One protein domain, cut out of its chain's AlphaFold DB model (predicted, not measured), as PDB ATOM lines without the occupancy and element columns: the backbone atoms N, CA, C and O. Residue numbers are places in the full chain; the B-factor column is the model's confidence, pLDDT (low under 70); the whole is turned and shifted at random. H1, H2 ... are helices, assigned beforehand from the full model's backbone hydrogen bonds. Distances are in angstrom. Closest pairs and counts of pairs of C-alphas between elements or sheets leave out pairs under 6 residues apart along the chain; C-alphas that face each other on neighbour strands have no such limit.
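AT A GLANCE: This is residues 269 to 363 and 379 to 410 of the 1234 residues of the protein "Tetratricopeptide repeat protein" of Verrucomicrobia bacterium (UniProt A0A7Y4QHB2). The hairpin of H4 and H5 has H4 nearest the middle; on one side the small hairpin of H2 and H3 packs on H4, and on another H6, H7 and H8 run side by side in a row. Short H1 lies out at the edge, close to H2 and H4. The printed part has 127 residues with eight named helices, H1 to H8 in chain order, and no named strand; its class is all helix. It is compact, with a radius of gyration of the C-alphas of 14.4 A, and spans 44 by 31 by 27 A.

HOW THE PARTS SIT: Pass residues 269 to 280, which hold no named element, to H1, residues 281 to 286. It is close to but not clearly touching H2, residues 288 to 296; their closest C-alphas, Ser 284 and Leu 291, are 8.0 A apart. H2 forms a hairpin with H3, residues 299 to 304, closest at C-alphas Val 290 and Ala 302, 4.5 A. H3 touches the hub H4, residues 315 to 327, only just about perpendicular at 72 degrees, closest at C-alphas Leu 303 and Leu 324, 5.7 A. H4 and H5, residues 331 to 339, make a hairpin at a shallow tilt of 10 degrees, closest at C-alphas Ala 322 and Ala 334, 4.1 A. H6, residues 346 to 359, touches H4 with residues 347 to 351 alone; look at C-alphas Cys 319 and Lys 348, the closest, 6.4 A. H7, residues 382 to 394, touches H6, the same way at 20 degrees, closest at C-alphas Ala 350 and Glu 384, 4.7 A. H7 and H8, residues 398 to 410, form a hairpin, closest at C-alphas Ser 389 and Ala 401, 4.1 A. In H1 to H8 every O i to N i+4 pair is within hydrogen-bond range.

IN THESE COORDINATES: Find C-alpha 281 at (-33.983, 2.850, 12.437), where H1 begins. H4 is 18.8 A long, H6 20.0 A and H7 18.5 A. H8 runs 18.2 A to C-alpha 410 at (-42.928, -17.134, 23.714).

THE WHOLE: The farthest C-alphas, Arg 282 and Arg 363, are 45.7 A apart. Residues 364 to 378 are cut out, with 25.8 A between C-alphas 363 and 379. No link printed whole is long. Look for pLDDT under 70 at residues 309 to 313 and 360 to 363.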
ATOM      1  N   PRO A 269     -52.676  -0.836  32.276       91.62
ATOM      2  CA  PRO A 269     -51.391  -1.522  32.247       91.62
ATOM      3  C   PRO A 269     -50.659  -1.308  30.914       91.62
ATOM      4  O   PRO A 269     -51.263  -1.042  29.872       91.62
ATOM      5  N   ALA A 270     -49.335  -1.458  30.942       93.31
ATOM      6  CA  ALA A 270     -48.525  -1.514  29.733       93.31
ATOM      7  C   ALA A 270     -48.626  -2.890  29.070       93.31
ATOM      8  O   ALA A 270     -48.437  -3.912  29.729       93.31
ATOM      9  N   ILE A 271     -48.918  -2.897  27.768       94.75
ATOM     10  CA  ILE A 271     -49.123  -4.127  26.992       94.75
ATOM     11  C   ILE A 271     -48.284  -4.204  25.717       94.75
ATOM     12  O   ILE A 271     -48.260  -5.256  25.092       94.75
ATOM     13  N   LEU A 272     -47.613  -3.129  25.294       95.12
ATOM     14  CA  LEU A 272     -46.866  -3.143  24.037       95.12
ATOM     15  C   LEU A 272     -45.500  -3.811  24.210       95.12
ATOM     16  O   LEU A 272     -44.742  -3.481  25.118       95.12
ATOM     17  N   SER A 273     -45.144  -4.693  23.282       93.00
ATOM     18  CA  SER A 273     -43.756  -5.084  23.060       93.00
ATOM     19  C   SER A 273     -43.136  -4.120  22.046       93.00
ATOM     20  O   SER A 273     -43.664  -4.009  20.937       93.00
ATOM     21  N   PRO A 274     -42.029  -3.423  22.365       89.31
ATOM     22  CA  PRO A 274     -41.356  -2.549  21.406       89.31
ATOM     23  C   PRO A 274     -40.976  -3.228  20.091       89.31
ATOM     24  O   PRO A 274     -40.939  -2.564  19.063       89.31
ATOM     25  N   ASP A 275     -40.731  -4.536  20.119       84.81
ATOM     26  CA  ASP A 275     -40.329  -5.304  18.940       84.81
ATOM     27  C   ASP A 275     -41.520  -5.575  17.992       84.81
ATOM     28  O   ASP A 275     -41.323  -5.821  16.805       84.81
ATOM     29  N   ASP A 276     -42.760  -5.453  18.489       86.12
ATOM     30  CA  ASP A 276     -43.982  -5.494  17.669       86.12
ATOM     31  C   ASP A 276     -44.254  -4.147  16.977       86.12
ATOM     32  O   ASP A 276     -45.087  -4.051  16.067       86.12
ATOM     33  N   LEU A 277     -43.592  -3.079  17.431       85.12
ATOM     34  CA  LEU A 277     -43.717  -1.754  16.849       85.12
ATOM     35  C   LEU A 277     -42.778  -1.686  15.648       85.12
ATOM     36  O   LEU A 277     -41.563  -1.776  15.789       85.12
ATOM     37  N   GLN A 278     -43.340  -1.501  14.455       82.56
ATOM     38  CA  GLN A 278     -42.587  -1.323  13.207       82.56
ATOM     39  C   GLN A 278     -41.905   0.060  13.163       82.56
ATOM     40  O   GLN A 278     -42.182   0.871  12.281       82.56
ATOM     41  N   LEU A 279     -41.070   0.361  14.161       85.12
ATOM     42  CA  LEU A 279     -40.274   1.580  14.248       85.12
ATOM     43  C   LEU A 279     -39.128   1.491  13.244       85.12
ATOM     44  O   LEU A 279     -38.421   0.484  13.181       85.12
ATOM     45  N   ASP A 280     -38.909   2.555  12.479       81.81
ATOM     46  CA  ASP A 280     -37.740   2.604  11.606       81.81
ATOM     47  C   ASP A 280     -36.442   2.843  12.413       81.81
ATOM     48  O   ASP A 280     -36.454   3.140  13.613       81.81
ATOM     49  N   ASN A 281     -35.280   2.699  11.766       82.81
ATOM     50  CA  ASN A 281     -33.983   2.850  12.437       82.81
ATOM     51  C   ASN A 281     -33.736   4.269  12.983       82.81
ATOM     52  O   ASN A 281     -33.015   4.426  13.970       82.81
ATOM     53  N   ARG A 282     -34.301   5.307  12.349       83.56
ATOM     54  CA  ARG A 282     -34.156   6.701  12.803       83.56
ATOM     55  C   ARG A 282     -35.029   6.947  14.026       83.56
ATOM     56  O   ARG A 282     -34.558   7.543  14.990       83.56
ATOM     57  N   GLU A 283     -36.257   6.445  14.006       83.44
ATOM     58  CA  GLU A 283     -37.198   6.505  15.122       83.44
ATOM     59  C   GLU A 283     -36.686   5.713  16.320       83.44
ATOM     60  O   GLU A 283     -36.673   6.233  17.432       83.44
ATOM     61  N   SER A 284     -36.174   4.502  16.098       85.44
ATOM     62  CA  SER A 284     -35.574   3.673  17.150       85.44
ATOM     63  C   SER A 284     -34.374   4.357  17.810       85.44
ATOM     64  O   SER A 284     -34.207   4.276  19.026       85.44
ATOM     65  N   ALA A 285     -33.547   5.069  17.033       87.12
ATOM     66  CA  ALA A 285     -32.432   5.845  17.569       87.12
ATOM     67  C   ALA A 285     -32.905   7.085  18.345       87.12
ATOM     68  O   ALA A 285     -32.389   7.364  19.427       87.12
ATOM     69  N   ALA A 286     -33.897   7.808  17.822       87.44
ATOM     70  CA  ALA A 286     -34.443   9.011  18.449       87.44
ATOM     71  C   ALA A 286     -35.242   8.712  19.729       87.44
ATOM     72  O   ALA A 286     -35.212   9.497  20.673       87.44
ATOM     73  N   LEU A 287     -35.924   7.566  19.782       90.69
ATOM     74  CA  LEU A 287     -36.702   7.104  20.931       90.69
ATOM     75  C   LEU A 287     -35.908   6.170  21.848       90.69
ATOM     76  O   LEU A 287     -36.499   5.583  22.747       90.69
ATOM     77  N   LYS A 288     -34.590   6.024  21.669       92.31
ATOM     78  CA  LYS A 288     -33.783   5.070  22.444       92.31
ATOM     79  C   LYS A 288     -33.975   5.221  23.958       92.31
ATOM     80  O   LYS A 288     -34.279   4.241  24.623       92.31
ATOM     81  N   ASP A 289     -33.874   6.442  24.484       94.19
ATOM     82  CA  ASP A 289     -34.062   6.710  25.920       94.19
ATOM     83  C   ASP A 289     -35.501   6.408  26.390       94.19
ATOM     84  O   ASP A 289     -35.706   5.835  27.459       94.19
ATOM     85  N   VAL A 290     -36.507   6.710  25.558       94.31
ATOM     86  CA  VAL A 290     -37.917   6.363  25.818       94.31
ATOM     87  C   VAL A 290     -38.096   4.845  25.869       94.31
ATOM     88  O   VAL A 290     -38.728   4.333  26.790       94.31
ATOM     89  N   LEU A 291     -37.530   4.121  24.900       94.06
ATOM     90  CA  LEU A 291     -37.610   2.666  24.790       94.06
ATOM     91  C   LEU A 291     -36.879   1.966  25.937       94.06
ATOM     92  O   LEU A 291     -37.410   1.002  26.480       94.06
ATOM     93  N   ASP A 292     -35.707   2.455  26.338       94.69
ATOM     94  CA  ASP A 292     -34.942   1.903  27.460       94.69
ATOM     95  C   ASP A 292     -35.712   2.084  28.782       94.69
ATOM     96  O   ASP A 292     -35.870   1.133  29.554       94.69
ATOM     97  N   LYS A 293     -36.298   3.269  29.011       95.69
ATOM     98  CA  LYS A 293     -37.165   3.532  30.175       95.69
ATOM     99  C   LYS A 293     -38.439   2.688  30.142       95.69
ATOM    100  O   LYS A 293     -38.777   2.079  31.159       95.69
ATOM    101  N   TYR A 294     -39.088   2.575  28.981       95.31
ATOM    102  CA  TYR A 294     -40.273   1.739  28.788       95.31
ATOM    103  C   TYR A 294     -39.976   0.264  29.080       95.31
ATOM    104  O   TYR A 294     -40.660  -0.341  29.900       95.31
ATOM    105  N   ARG A 295     -38.905  -0.299  28.498       95.38
ATOM    106  CA  ARG A 295     -38.459  -1.682  28.753       95.38
ATOM    107  C   ARG A 295     -38.124  -1.914  30.223       95.38
ATOM    108  O   ARG A 295     -38.445  -2.971  30.753       95.38
ATOM    109  N   SER A 296     -37.556  -0.920  30.910       95.88
ATOM    110  CA  SER A 296     -37.289  -1.022  32.350       95.88
ATOM    111  C   SER A 296     -38.558  -1.058  33.221       95.88
ATOM    112  O   SER A 296     -38.466  -1.413  34.396       95.88
ATOM    113  N   GLY A 297     -39.728  -0.719  32.662       93.94
ATOM    114  CA  GLY A 297     -41.013  -0.620  33.359       93.94
ATOM    115  C   GLY A 297     -41.349   0.782  33.889       93.94
ATOM    116  O   GLY A 297     -42.369   0.944  34.552       93.94
ATOM    117  N   ASP A 298     -40.526   1.798  33.606       93.25
ATOM    118  CA  ASP A 298     -40.722   3.179  34.068       93.25
ATOM    119  C   ASP A 298     -41.471   4.022  33.023       93.25
ATOM    120  O   ASP A 298     -40.888   4.805  32.265       93.25
ATOM    121  N   LEU A 299     -42.792   3.836  32.980       91.75
ATOM    122  CA  LEU A 299     -43.674   4.493  32.012       91.75
ATOM    123  C   LEU A 299     -43.700   6.019  32.178       91.75
ATOM    124  O   LEU A 299     -43.765   6.744  31.187       91.75
ATOM    125  N   LEU A 300     -43.619   6.515  33.416       88.38
ATOM    126  CA  LEU A 300     -43.669   7.949  33.705       88.38
ATOM    127  C   LEU A 300     -42.411   8.658  33.201       88.38
ATOM    128  O   LEU A 300     -42.512   9.679  32.517       88.38
ATOM    129  N   SER A 301     -41.227   8.096  33.458       90.19
ATOM    130  CA  SER A 301     -39.994   8.666  32.909       90.19
ATOM    131  C   SER A 301     -39.907   8.496  31.395       90.19
ATOM    132  O   SER A 301     -39.322   9.354  30.737       90.19
ATOM    133  N   ALA A 302     -40.471   7.423  30.827       92.75
ATOM    134  CA  ALA A 302     -40.547   7.245  29.376       92.75
ATOM    135  C   ALA A 302     -41.422   8.326  28.716       92.75
ATOM    136  O   ALA A 302     -41.033   8.888  27.694       92.75
ATOM    137  N   LEU A 303     -42.561   8.674  29.325       90.62
ATOM    138  CA  LEU A 303     -43.418   9.772  28.866       90.62
ATOM    139  C   LEU A 303     -42.703  11.129  28.953       90.62
ATOM    140  O   LEU A 303     -42.790  11.922  28.015       90.62
ATOM    141  N   ALA A 304     -41.983  11.379  30.052       87.94
ATOM    142  CA  ALA A 304     -41.226  12.614  30.266       87.94
ATOM    143  C   ALA A 304     -40.009  12.750  29.334       87.94
ATOM    144  O   ALA A 304     -39.606  13.859  29.001       87.94
ATOM    145  N   ALA A 305     -39.428  11.631  28.897       90.69
ATOM    146  CA  ALA A 305     -38.304  11.590  27.962       90.69
ATOM    147  C   ALA A 305     -38.710  11.795  26.493       90.69
ATOM    148  O   ALA A 305     -37.857  11.753  25.604       90.69
ATOM    149  N   TRP A 306     -40.004  11.962  26.216       89.19
ATOM    150  CA  TRP A 306     -40.495  12.075  24.851       89.19
ATOM    151  C   TRP A 306     -39.994  13.368  24.176       89.19
ATOM    152  O   TRP A 306     -40.202  14.451  24.723       89.19
ATOM    153  N   PRO A 307     -39.366  13.298  22.988       85.25
ATOM    154  CA  PRO A 307     -38.759  14.468  22.352       85.25
ATOM    155  C   PRO A 307     -39.811  15.461  21.821       85.25
ATOM    156  O   PRO A 307     -40.671  15.092  21.024       85.25
ATOM    157  N   GLU A 308     -39.713  16.738  22.214       70.06
ATOM    158  CA  GLU A 308     -40.663  17.805  21.828       70.06
ATOM    159  C   GLU A 308     -40.553  18.246  20.354       70.06
ATOM    160  O   GLU A 308     -41.509  18.763  19.780       70.06
ATOM    161  N   THR A 309     -39.393  18.058  19.722       59.28
ATOM    162  CA  THR A 309     -39.031  18.702  18.443       59.28
ATOM    163  C   THR A 309     -39.096  17.795  17.217       59.28
ATOM    164  O   THR A 309     -38.769  18.242  16.118       59.28
ATOM    165  N   THR A 310     -39.513  16.532  17.359       58.12
ATOM    166  CA  THR A 310     -39.518  15.587  16.228       58.12
ATOM    167  C   THR A 310     -40.941  15.245  15.804       58.12
ATOM    168  O   THR A 310     -41.726  14.740  16.603       58.12
ATOM    169  N   SER A 311     -41.281  15.495  14.536       59.19
ATOM    170  CA  SER A 311     -42.552  15.087  13.927       59.19
ATOM    171  C   SER A 311     -42.575  13.566  13.721       59.19
ATOM    172  O   SER A 311     -42.426  13.078  12.601       59.19
ATOM    173  N   MET A 312     -42.694  12.805  14.809       66.56
ATOM    174  CA  MET A 312     -42.816  11.347  14.772       66.56
ATOM    175  C   MET A 312     -44.242  10.982  14.357       66.56
ATOM    176  O   MET A 312     -45.172  11.062  15.158       66.56
ATOM    177  N   THR A 313     -44.424  10.657  13.076       68.94
ATOM    178  CA  THR A 313     -45.742  10.377  12.485       68.94
ATOM    179  C   THR A 313     -45.975   8.900  12.173       68.94
ATOM    180  O   THR A 313     -47.055   8.571  11.675       68.94
ATOM    181  N   SER A 314     -45.009   8.004  12.423       84.19
ATOM    182  CA  SER A 314     -45.210   6.578  12.146       84.19
ATOM    183  C   SER A 314     -46.315   5.971  13.008       84.19
ATOM    184  O   SER A 314     -46.637   6.434  14.106       84.19
ATOM    185  N   THR A 315     -46.907   4.889  12.507       87.88
ATOM    186  CA  THR A 315     -47.931   4.135  13.236       87.88
ATOM    187  C   THR A 315     -47.379   3.575  14.552       87.88
ATOM    188  O   THR A 315     -48.060   3.657  15.575       87.88
ATOM    189  N   GLY A 316     -46.136   3.074  14.556       88.94
ATOM    190  CA  GLY A 316     -45.464   2.531  15.741       88.94
ATOM    191  C   GLY A 316     -45.217   3.580  16.829       88.94
ATOM    192  O   GLY A 316     -45.574   3.354  17.987       88.94
ATOM    193  N   SER A 317     -44.681   4.751  16.465       90.00
ATOM    194  CA  SER A 317     -44.413   5.838  17.421       90.00
ATOM    195  C   SER A 317     -45.703   6.431  18.001       90.00
ATOM    196  O   SER A 317     -45.779   6.657  19.211       90.00
ATOM    197  N   ARG A 318     -46.763   6.587  17.191       91.06
ATOM    198  CA  ARG A 318     -48.096   6.994  17.677       91.06
ATOM    199  C   ARG A 318     -48.700   5.974  18.650       91.06
ATOM    200  O   ARG A 318     -49.264   6.385  19.661       91.06
ATOM    201  N   CYS A 319     -48.563   4.670  18.388       94.06
ATOM    202  CA  CYS A 319     -49.037   3.625  19.307       94.06
ATOM    203  C   CYS A 319     -48.264   3.636  20.634       94.06
ATOM    204  O   CYS A 319     -48.883   3.583  21.698       94.06
ATOM    205  N   LEU A 320     -46.932   3.769  20.593       94.00
ATOM    206  CA  LEU A 320     -46.117   3.893  21.805       94.00
ATOM    207  C   LEU A 320     -46.509   5.131  22.617       94.00
ATOM    208  O   LEU A 320     -46.699   5.034  23.830       94.00
ATOM    209  N   ARG A 321     -46.697   6.282  21.956       92.81
ATOM    210  CA  ARG A 321     -47.169   7.496  22.629       92.81
ATOM    211  C   ARG A 321     -48.541   7.277  23.256       92.81
ATOM    212  O   ARG A 321     -48.719   7.629  24.414       92.81
ATOM    213  N   ALA A 322     -49.480   6.658  22.539       94.06
ATOM    214  CA  ALA A 322     -50.813   6.367  23.060       94.06
ATOM    215  C   ALA A 322     -50.761   5.508  24.338       94.06
ATOM    216  O   ALA A 322     -51.430   5.836  25.313       94.06
ATOM    217  N   GLN A 323     -49.918   4.471  24.387       94.88
ATOM    218  CA  GLN A 323     -49.704   3.663  25.597       94.88
ATOM    219  C   GLN A 323     -49.160   4.482  26.779       94.88
ATOM    220  O   GLN A 323     -49.570   4.255  27.919       94.88
ATOM    221  N   LEU A 324     -48.238   5.414  26.529       93.25
ATOM    222  CA  LEU A 324     -47.679   6.284  27.569       93.25
ATOM    223  C   LEU A 324     -48.708   7.312  28.069       93.25
ATOM    224  O   LEU A 324     -48.769   7.582  29.265       93.25
ATOM    225  N   GLU A 325     -49.560   7.840  27.186       91.88
ATOM    226  CA  GLU A 325     -50.678   8.718  27.568       91.88
ATOM    227  C   GLU A 325     -51.709   7.977  28.440       91.88
ATOM    228  O   GLU A 325     -52.229   8.542  29.406       91.88
ATOM    229  N   LEU A 326     -51.968   6.690  28.166       91.25
ATOM    230  CA  LEU A 326     -52.818   5.847  29.018       91.25
ATOM    231  C   LEU A 326     -52.244   5.678  30.432       91.25
ATOM    232  O   LEU A 326     -53.010   5.690  31.396       91.25
ATOM    233  N   ALA A 327     -50.917   5.592  30.579       87.81
ATOM    234  CA  ALA A 327     -50.266   5.454  31.886       87.81
ATOM    235  C   ALA A 327     -50.546   6.650  32.818       87.81
ATOM    236  O   ALA A 327     -50.616   6.479  34.034       87.81
ATOM    237  N   VAL A 328     -50.783   7.844  32.258       87.12
ATOM    238  CA  VAL A 328     -51.197   9.059  32.990       87.12
ATOM    239  C   VAL A 328     -52.692   9.374  32.848       87.12
ATOM    240  O   VAL A 328     -53.125  10.480  33.157       87.12
ATOM    241  N   GLY A 329     -53.510   8.413  32.406       85.12
ATOM    242  CA  GLY A 329     -54.971   8.543  32.359       85.12
ATOM    243  C   GLY A 329     -55.512   9.448  31.251       85.12
ATOM    244  O   GLY A 329     -56.701   9.773  31.254       85.12
ATOM    245  N   ARG A 330     -54.690   9.846  30.271       89.19
ATOM    246  CA  ARG A 330     -55.109  10.691  29.138       89.19
ATOM    247  C   ARG A 330     -55.736   9.858  28.020       89.19
ATOM    248  O   ARG A 330     -55.284   9.856  26.877       89.19
ATOM    249  N   VAL A 331     -56.827   9.167  28.351       88.69
ATOM    250  CA  VAL A 331     -57.507   8.220  27.448       88.69
ATOM    251  C   VAL A 331     -57.966   8.894  26.152       88.69
ATOM    252  O   VAL A 331     -57.725   8.372  25.070       88.69
ATOM    253  N   ASN A 332     -58.532  10.100  26.240       89.06
ATOM    254  CA  ASN A 332     -58.980  10.850  25.061       89.06
ATOM    255  C   ASN A 332     -57.815  11.251  24.131       89.06
ATOM    256  O   ASN A 332     -58.002  11.378  22.923       89.06
ATOM    257  N   GLU A 333     -56.615  11.484  24.676       90.81
ATOM    258  CA  GLU A 333     -55.416  11.742  23.867       90.81
ATOM    259  C   GLU A 333     -54.948  10.465  23.177       90.81
ATOM    260  O   GLU A 333     -54.706  10.478  21.973       90.81
ATOM    261  N   ALA A 334     -54.877   9.360  23.924       92.38
ATOM    262  CA  ALA A 334     -54.525   8.058  23.375       92.38
ATOM    263  C   ALA A 334     -55.457   7.679  22.212       92.38
ATOM    264  O   ALA A 334     -54.986   7.317  21.139       92.38
ATOM    265  N   GLU A 335     -56.772   7.855  22.360       92.00
ATOM    266  CA  GLU A 335     -57.732   7.599  21.281       92.00
ATOM    267  C   GLU A 335     -57.529   8.509  20.066       92.00
ATOM    268  O   GLU A 335     -57.604   8.035  18.932       92.00
ATOM    269  N   ARG A 336     -57.211   9.791  20.280       92.81
ATOM    270  CA  ARG A 336     -56.898  10.724  19.187       92.81
ATOM    271  C   ARG A 336     -55.638  10.303  18.435       92.81
ATOM    272  O   ARG A 336     -55.616  10.309  17.207       92.81
ATOM    273  N   LEU A 337     -54.602   9.882  19.159       91.56
ATOM    274  CA  LEU A 337     -53.369   9.362  18.570       91.56
ATOM    275  C   LEU A 337     -53.616   8.086  17.761       91.56
ATOM    276  O   LEU A 337     -52.937   7.882  16.758       91.56
ATOM    277  N   LEU A 338     -54.600   7.271  18.141       92.12
ATOM    278  CA  LEU A 338     -54.962   6.038  17.442       92.12
ATOM    279  C   LEU A 338     -55.963   6.243  16.290       92.12
ATOM    280  O   LEU A 338     -56.086   5.348  15.454       92.12
ATOM    281  N   ALA A 339     -56.670   7.377  16.226       91.44
ATOM    282  CA  ALA A 339     -57.807   7.589  15.324       91.44
ATOM    283  C   ALA A 339     -57.486   7.287  13.848       91.44
ATOM    284  O   ALA A 339     -58.180   6.473  13.237       91.44
ATOM    285  N   ASP A 340     -56.393   7.850  13.319       87.00
ATOM    286  CA  ASP A 340     -56.034   7.753  11.891       87.00
ATOM    287  C   ASP A 340     -55.122   6.563  11.542       87.00
ATOM    288  O   ASP A 340     -54.655   6.444  10.411       87.00
ATOM    289  N   ILE A 341     -54.809   5.693  12.505       90.25
ATOM    290  CA  ILE A 341     -53.998   4.490  12.260       90.25
ATOM    291  C   ILE A 341     -54.911   3.397  11.667       90.25
ATOM    292  O   ILE A 341     -56.034   3.265  12.139       90.25
ATOM    293  N   PRO A 342     -54.500   2.576  10.684       89.44
ATOM    294  CA  PRO A 342     -55.348   1.493  10.167       89.44
ATOM    295  C   PRO A 342     -55.749   0.487  11.261       89.44
ATOM    296  O   PRO A 342     -54.915   0.112  12.093       89.44
ATOM    297  N   ASP A 343     -57.013   0.045  11.276       82.62
ATOM    298  CA  ASP A 343     -57.536  -0.915  12.268       82.62
ATOM    299  C   ASP A 343     -56.889  -2.311  12.143       82.62
ATOM    300  O   ASP A 343     -56.932  -3.100  13.087       82.62
ATOM    301  N   GLU A 344     -56.216  -2.610  11.027       83.81
ATOM    302  CA  GLU A 344     -55.438  -3.837  10.831       83.81
ATOM    303  C   GLU A 344     -54.101  -3.838  11.593       83.81
ATOM    304  O   GLU A 344     -53.461  -4.887  11.699       83.81
ATOM    305  N   THR A 345     -53.678  -2.693  12.139       89.81
ATOM    306  CA  THR A 345     -52.418  -2.556  12.886       89.81
ATOM    307  C   THR A 345     -52.502  -3.305  14.226       89.81
ATOM    308  O   THR A 345     -53.302  -2.903  15.077       89.81
ATOM    309  N   PRO A 346     -51.657  -4.328  14.483       90.81
ATOM    310  CA  PRO A 346     -51.726  -5.138  15.707       90.81
ATOM    311  C   PRO A 346     -51.667  -4.316  17.003       90.81
ATOM    312  O   PRO A 346     -52.514  -4.465  17.880       90.81
ATOM    313  N   ALA A 347     -50.735  -3.359  17.095       92.06
ATOM    314  CA  ALA A 347     -50.595  -2.496  18.270       92.06
ATOM    315  C   ALA A 347     -51.833  -1.608  18.520       92.06
ATOM    316  O   ALA A 347     -52.241  -1.427  19.668       92.06
ATOM    317  N   LYS A 348     -52.479  -1.098  17.457       92.50
ATOM    318  CA  LYS A 348     -53.734  -0.335  17.576       92.50
ATOM    319  C   LYS A 348     -54.858  -1.227  18.103       92.50
ATOM    320  O   LYS A 348     -55.595  -0.796  18.989       92.50
ATOM    321  N   ARG A 349     -54.997  -2.448  17.568       90.88
ATOM    322  CA  ARG A 349     -56.008  -3.411  18.034       90.88
ATOM    323  C   ARG A 349     -55.825  -3.735  19.508       90.88
ATOM    324  O   ARG A 349     -56.787  -3.597  20.255       90.88
ATOM    325  N   ALA A 350     -54.600  -4.055  19.918       92.56
ATOM    326  CA  ALA A 350     -54.266  -4.366  21.304       92.56
ATOM    327  C   ALA A 350     -54.645  -3.218  22.263       92.56
ATOM    328  O   ALA A 350     -55.311  -3.438  23.273       92.56
ATOM    329  N   LEU A 351     -54.302  -1.968  21.918       94.12
ATOM    330  CA  LEU A 351     -54.656  -0.798  22.733       94.12
ATOM    331  C   LEU A 351     -56.164  -0.512  22.749       94.12
ATOM    332  O   LEU A 351     -56.705  -0.190  23.805       94.12
ATOM    333  N   LYS A 352     -56.864  -0.642  21.613       91.88
ATOM    334  CA  LYS A 352     -58.332  -0.488  21.563       91.88
ATOM    335  C   LYS A 352     -59.034  -1.559  22.390       91.88
ATOM    336  O   LYS A 352     -59.989  -1.234  23.090       91.88
ATOM    337  N   GLU A 353     -58.559  -2.801  22.328       89.62
ATOM    338  CA  GLU A 353     -59.062  -3.904  23.143       89.62
ATOM    339  C   GLU A 353     -58.886  -3.587  24.634       89.62
ATOM    340  O   GLU A 353     -59.881  -3.556  25.354       89.62
ATOM    341  N   LEU A 354     -57.681  -3.208  25.074       90.25
ATOM    342  CA  LEU A 354     -57.421  -2.830  26.467       90.25
ATOM    343  C   LEU A 354     -58.304  -1.668  26.953       90.25
ATOM    344  O   LEU A 354     -58.908  -1.759  28.023       90.25
ATOM    345  N   ILE A 355     -58.400  -0.582  26.171       89.38
ATOM    346  CA  ILE A 355     -59.249   0.575  26.507       89.38
ATOM    347  C   ILE A 355     -60.708   0.136  26.636       89.38
ATOM    348  O   ILE A 355     -61.391   0.547  27.574       89.38
ATOM    349  N   SER A 356     -61.184  -0.706  25.714       85.69
ATOM    350  CA  SER A 356     -62.557  -1.207  25.750       85.69
ATOM    351  C   SER A 356     -62.818  -2.062  26.987       85.69
ATOM    352  O   SER A 356     -63.806  -1.804  27.665       85.69
ATOM    353  N   THR A 357     -61.898  -2.966  27.335       84.56
ATOM    354  CA  THR A 357     -61.984  -3.865  28.496       84.56
ATOM    355  C   THR A 357     -62.013  -3.101  29.822       84.56
ATOM    356  O   THR A 357     -62.735  -3.479  30.739       84.56
ATOM    357  N   ILE A 358     -61.257  -2.003  29.942       82.69
ATOM    358  CA  ILE A 358     -61.229  -1.183  31.168       82.69
ATOM    359  C   ILE A 358     -62.448  -0.252  31.261       82.69
ATOM    360  O   ILE A 358     -62.934   0.019  32.359       82.69
ATOM    361  N   ARG A 359     -62.955   0.248  30.126       78.75
ATOM    362  CA  ARG A 359     -64.131   1.134  30.094       78.75
ATOM    363  C   ARG A 359     -65.457   0.393  30.233       78.75
ATOM    364  O   ARG A 359     -66.407   0.976  30.760       78.75
ATOM    365  N   SER A 360     -65.554  -0.829  29.716       67.88
ATOM    366  CA  SER A 360     -66.789  -1.609  29.742       67.88
ATOM    367  C   SER A 360     -67.204  -1.895  31.180       67.88
ATOM    368  O   SER A 360     -66.476  -2.525  31.943       67.88
ATOM    369  N   ASN A 361     -68.403  -1.451  31.554       58.50
ATOM    370  CA  ASN A 361     -69.031  -1.928  32.776       58.50
ATOM    371  C   ASN A 361     -69.496  -3.376  32.536       58.50
ATOM    372  O   ASN A 361     -70.087  -3.653  31.491       58.50
ATOM    373  N   ARG A 362     -69.304  -4.298  33.492       53.72
ATOM    374  CA  ARG A 362     -69.787  -5.693  33.366       53.72
ATOM    375  C   ARG A 362     -71.292  -5.778  33.054       53.72
ATOM    376  O   ARG A 362     -71.739  -6.747  32.445       53.72
ATOM    377  N   ARG A 363     -72.079  -4.757  33.428       46.34
ATOM    378  CA  ARG A 363     -73.504  -4.633  33.048       46.34
ATOM    379  C   ARG A 363     -73.726  -4.463  31.536       46.34
ATOM    380  O   ARG A 363     -74.705  -4.997  31.021       46.34
ATOM    381  N   PRO A 379     -54.859 -13.483  18.292       82.62
ATOM    382  CA  PRO A 379     -53.741 -12.579  18.547       82.62
ATOM    383  C   PRO A 379     -52.443 -13.168  17.978       82.62
ATOM    384  O   PRO A 379     -52.120 -14.330  18.234       82.62
ATOM    385  N   ALA A 380     -51.718 -12.381  17.176       86.31
ATOM    386  CA  ALA A 380     -50.528 -12.837  16.451       86.31
ATOM    387  C   ALA A 380     -49.221 -12.248  17.000       86.31
ATOM    388  O   ALA A 380     -48.156 -12.827  16.782       86.31
ATOM    389  N   THR A 381     -49.293 -11.116  17.703       93.62
ATOM    390  CA  THR A 381     -48.137 -10.465  18.338       93.62
ATOM    391  C   THR A 381     -48.190 -10.565  19.861       93.62
ATOM    392  O   THR A 381     -49.255 -10.797  20.442       93.62
ATOM    393  N   ALA A 382     -47.055 -10.355  20.535       94.38
ATOM    394  CA  ALA A 382     -47.006 -10.385  21.998       94.38
ATOM    395  C   ALA A 382     -47.919  -9.313  22.620       94.38
ATOM    396  O   ALA A 382     -48.587  -9.571  23.622       94.38
ATOM    397  N   SER A 383     -48.005  -8.140  21.986       95.19
ATOM    398  CA  SER A 383     -48.872  -7.037  22.412       95.19
ATOM    399  C   SER A 383     -50.357  -7.399  22.362       95.19
ATOM    400  O   SER A 383     -51.107  -7.092  23.290       95.19
ATOM    401  N   GLU A 384     -50.789  -8.073  21.291       93.69
ATOM    402  CA  GLU A 384     -52.165  -8.565  21.166       93.69
ATOM    403  C   GLU A 384     -52.443  -9.674  22.183       93.69
ATOM    404  O   GLU A 384     -53.477  -9.643  22.841       93.69
ATOM    405  N   CYS A 385     -51.510 -10.613  22.377       94.69
ATOM    406  CA  CYS A 385     -51.640 -11.664  23.387       94.69
ATOM    407  C   CYS A 385     -51.778 -11.093  24.809       94.69
ATOM    408  O   CYS A 385     -52.604 -11.576  25.585       94.69
ATOM    409  N   LEU A 386     -51.027 -10.038  25.147       95.25
ATOM    410  CA  LEU A 386     -51.136  -9.348  26.436       95.25
ATOM    411  C   LEU A 386     -52.490  -8.657  26.619       95.25
ATOM    412  O   LEU A 386     -53.135  -8.857  27.649       95.25
ATOM    413  N   ALA A 387     -52.947  -7.880  25.631       93.50
ATOM    414  CA  ALA A 387     -54.276  -7.262  25.672       93.50
ATOM    415  C   ALA A 387     -55.376  -8.320  25.827       93.50
ATOM    416  O   ALA A 387     -56.242  -8.207  26.697       93.50
ATOM    417  N   HIS A 388     -55.277  -9.389  25.039       92.56
ATOM    418  CA  HIS A 388     -56.223 -10.489  25.055       92.56
ATOM    419  C   HIS A 388     -56.235 -11.224  26.397       92.56
ATOM    420  O   HIS A 388     -57.304 -11.572  26.892       92.56
ATOM    421  N   SER A 389     -55.078 -11.390  27.046       93.25
ATOM    422  CA  SER A 389     -54.986 -11.947  28.400       93.25
ATOM    423  C   SER A 389     -55.802 -11.136  29.418       93.25
ATOM    424  O   SER A 389     -56.504 -11.721  30.245       93.25
ATOM    425  N   TYR A 390     -55.763  -9.799  29.366       90.25
ATOM    426  CA  TYR A 390     -56.595  -8.953  30.234       90.25
ATOM    427  C   TYR A 390     -58.087  -9.061  29.895       90.25
ATOM    428  O   TYR A 390     -58.916  -9.137  30.802       90.25
ATOM    429  N   THR A 391     -58.443  -9.123  28.611       87.31
ATOM    430  CA  THR A 391     -59.836  -9.295  28.167       87.31
ATOM    431  C   THR A 391     -60.417 -10.641  28.584       87.31
ATOM    432  O   THR A 391     -61.537 -10.699  29.087       87.31
ATOM    433  N   LEU A 392     -59.669 -11.731  28.404       86.38
ATOM    434  CA  LEU A 392     -60.085 -13.069  28.822       86.38
ATOM    435  C   LEU A 392     -60.258 -13.133  30.343       86.38
ATOM    436  O   LEU A 392     -61.277 -13.635  30.810       86.38
ATOM    437  N   GLN A 393     -59.352 -12.515  31.113       84.88
ATOM    438  CA  GLN A 393     -59.515 -12.374  32.564       84.88
ATOM    439  C   GLN A 393     -60.793 -11.598  32.927       84.88
ATOM    440  O   GLN A 393     -61.545 -12.031  33.800       84.88
ATOM    441  N   ALA A 394     -61.067 -10.474  32.258       79.75
ATOM    442  CA  ALA A 394     -62.276  -9.680  32.493       79.75
ATOM    443  C   ALA A 394     -63.565 -10.466  32.183       79.75
ATOM    444  O   ALA A 394     -64.567 -10.299  32.878       79.75
ATOM    445  N   ARG A 395     -63.503 -11.378  31.204       77.44
ATOM    446  CA  ARG A 395     -64.574 -12.312  30.818       77.44
ATOM    447  C   ARG A 395     -64.613 -13.608  31.637       77.44
ATOM    448  O   ARG A 395     -65.425 -14.474  31.321       77.44
ATOM    449  N   ALA A 396     -63.780 -13.721  32.673       76.38
ATOM    450  CA  ALA A 396     -63.670 -14.876  33.566       76.38
ATOM    451  C   ALA A 396     -63.122 -16.176  32.923       76.38
ATOM    452  O   ALA A 396     -63.362 -17.268  33.433       76.38
ATOM    453  N   ASP A 397     -62.349 -16.071  31.836       80.56
ATOM    454  CA  ASP A 397     -61.591 -17.181  31.237       80.56
ATOM    455  C   ASP A 397     -60.105 -17.107  31.637       80.56
ATOM    456  O   ASP A 397     -59.259 -16.589  30.903       80.56
ATOM    457  N   LEU A 398     -59.769 -17.603  32.834       84.56
ATOM    458  CA  LEU A 398     -58.378 -17.626  33.318       84.56
ATOM    459  C   LEU A 398     -57.472 -18.623  32.607       84.56
ATOM    460  O   LEU A 398     -56.317 -18.264  32.377       84.56
ATOM    461  N   PRO A 399     -57.915 -19.850  32.269       88.31
ATOM    462  CA  PRO A 399     -57.079 -20.757  31.492       88.31
ATOM    463  C   PRO A 399     -56.695 -20.137  30.146       88.31
ATOM    464  O   PRO A 399     -55.520 -20.170  29.776       88.31
ATOM    465  N   GLY A 400     -57.651 -19.499  29.462       89.50
ATOM    466  CA  GLY A 400     -57.391 -18.726  28.252       89.50
ATOM    467  C   GLY A 400     -56.468 -17.534  28.505       89.50
ATOM    468  O   GLY A 400     -55.518 -17.325  27.750       89.50
ATOM    469  N   ALA A 401     -56.681 -16.780  29.591       91.44
ATOM    470  CA  ALA A 401     -55.822 -15.651  29.950       91.44
ATOM    471  C   ALA A 401     -54.364 -16.068  30.209       91.44
ATOM    472  O   ALA A 401     -53.453 -15.367  29.758       91.44
ATOM    473  N   LEU A 402     -54.143 -17.191  30.906       93.69
ATOM    474  CA  LEU A 402     -52.819 -17.763  31.178       93.69
ATOM    475  C   LEU A 402     -52.170 -18.267  29.889       93.69
ATOM    476  O   LEU A 402     -51.008 -17.966  29.633       93.69
ATOM    477  N   ALA A 403     -52.926 -18.966  29.038       94.44
ATOM    478  CA  ALA A 403     -52.435 -19.406  27.734       94.44
ATOM    479  C   ALA A 403     -52.010 -18.218  26.851       94.44
ATOM    480  O   ALA A 403     -50.954 -18.265  26.222       94.44
ATOM    481  N   ALA A 404     -52.786 -17.131  26.844       94.31
ATOM    482  CA  ALA A 404     -52.439 -15.907  26.126       94.31
ATOM    483  C   ALA A 404     -51.184 -15.225  26.706       94.31
ATOM    484  O   ALA A 404     -50.330 -14.781  25.942       94.31
ATOM    485  N   ALA A 405     -51.026 -15.186  28.033       95.94
ATOM    486  CA  ALA A 405     -49.831 -14.631  28.675       95.94
ATOM    487  C   ALA A 405     -48.564 -15.445  28.363       95.94
ATOM    488  O   ALA A 405     -47.561 -14.865  27.951       95.94
ATOM    489  N   LYS A 406     -48.636 -16.780  28.437       97.19
ATOM    490  CA  LYS A 406     -47.549 -17.682  28.013       97.19
ATOM    491  C   LYS A 406     -47.205 -17.517  26.542       97.19
ATOM    492  O   LYS A 406     -46.044 -17.459  26.156       97.19
ATOM    493  N   ARG A 407     -48.216 -17.362  25.688       95.94
ATOM    494  CA  ARG A 407     -47.962 -17.093  24.272       95.94
ATOM    495  C   ARG A 407     -47.244 -15.756  24.067       95.94
ATOM    496  O   ARG A 407     -46.399 -15.654  23.182       95.94
ATOM    497  N   ALA A 408     -47.530 -14.747  24.891       96.12
ATOM    498  CA  ALA A 408     -46.807 -13.480  24.855       96.12
ATOM    499  C   ALA A 408     -45.331 -13.631  25.272       96.12
ATOM    500  O   ALA A 408     -44.479 -12.993  24.652       96.12
ATOM    501  N   THR A 409     -45.009 -14.477  26.262       96.75
ATOM    502  CA  THR A 409     -43.612 -14.745  26.664       96.75
ATOM    503  C   THR A 409     -42.848 -15.522  25.591       96.75
ATOM    504  O   THR A 409     -41.679 -15.230  25.345       96.75
ATOM    505  N   GLU A 410     -43.508 -16.436  24.872       95.75
ATOM    506  CA  GLU A 410     -42.928 -17.134  23.714       95.75
ATOM    507  C   GLU A 410     -42.642 -16.195  22.532       95.75
ATOM    508  O   GLU A 410     -41.590 -16.293  21.900       95.75
TER     509      GLU A 410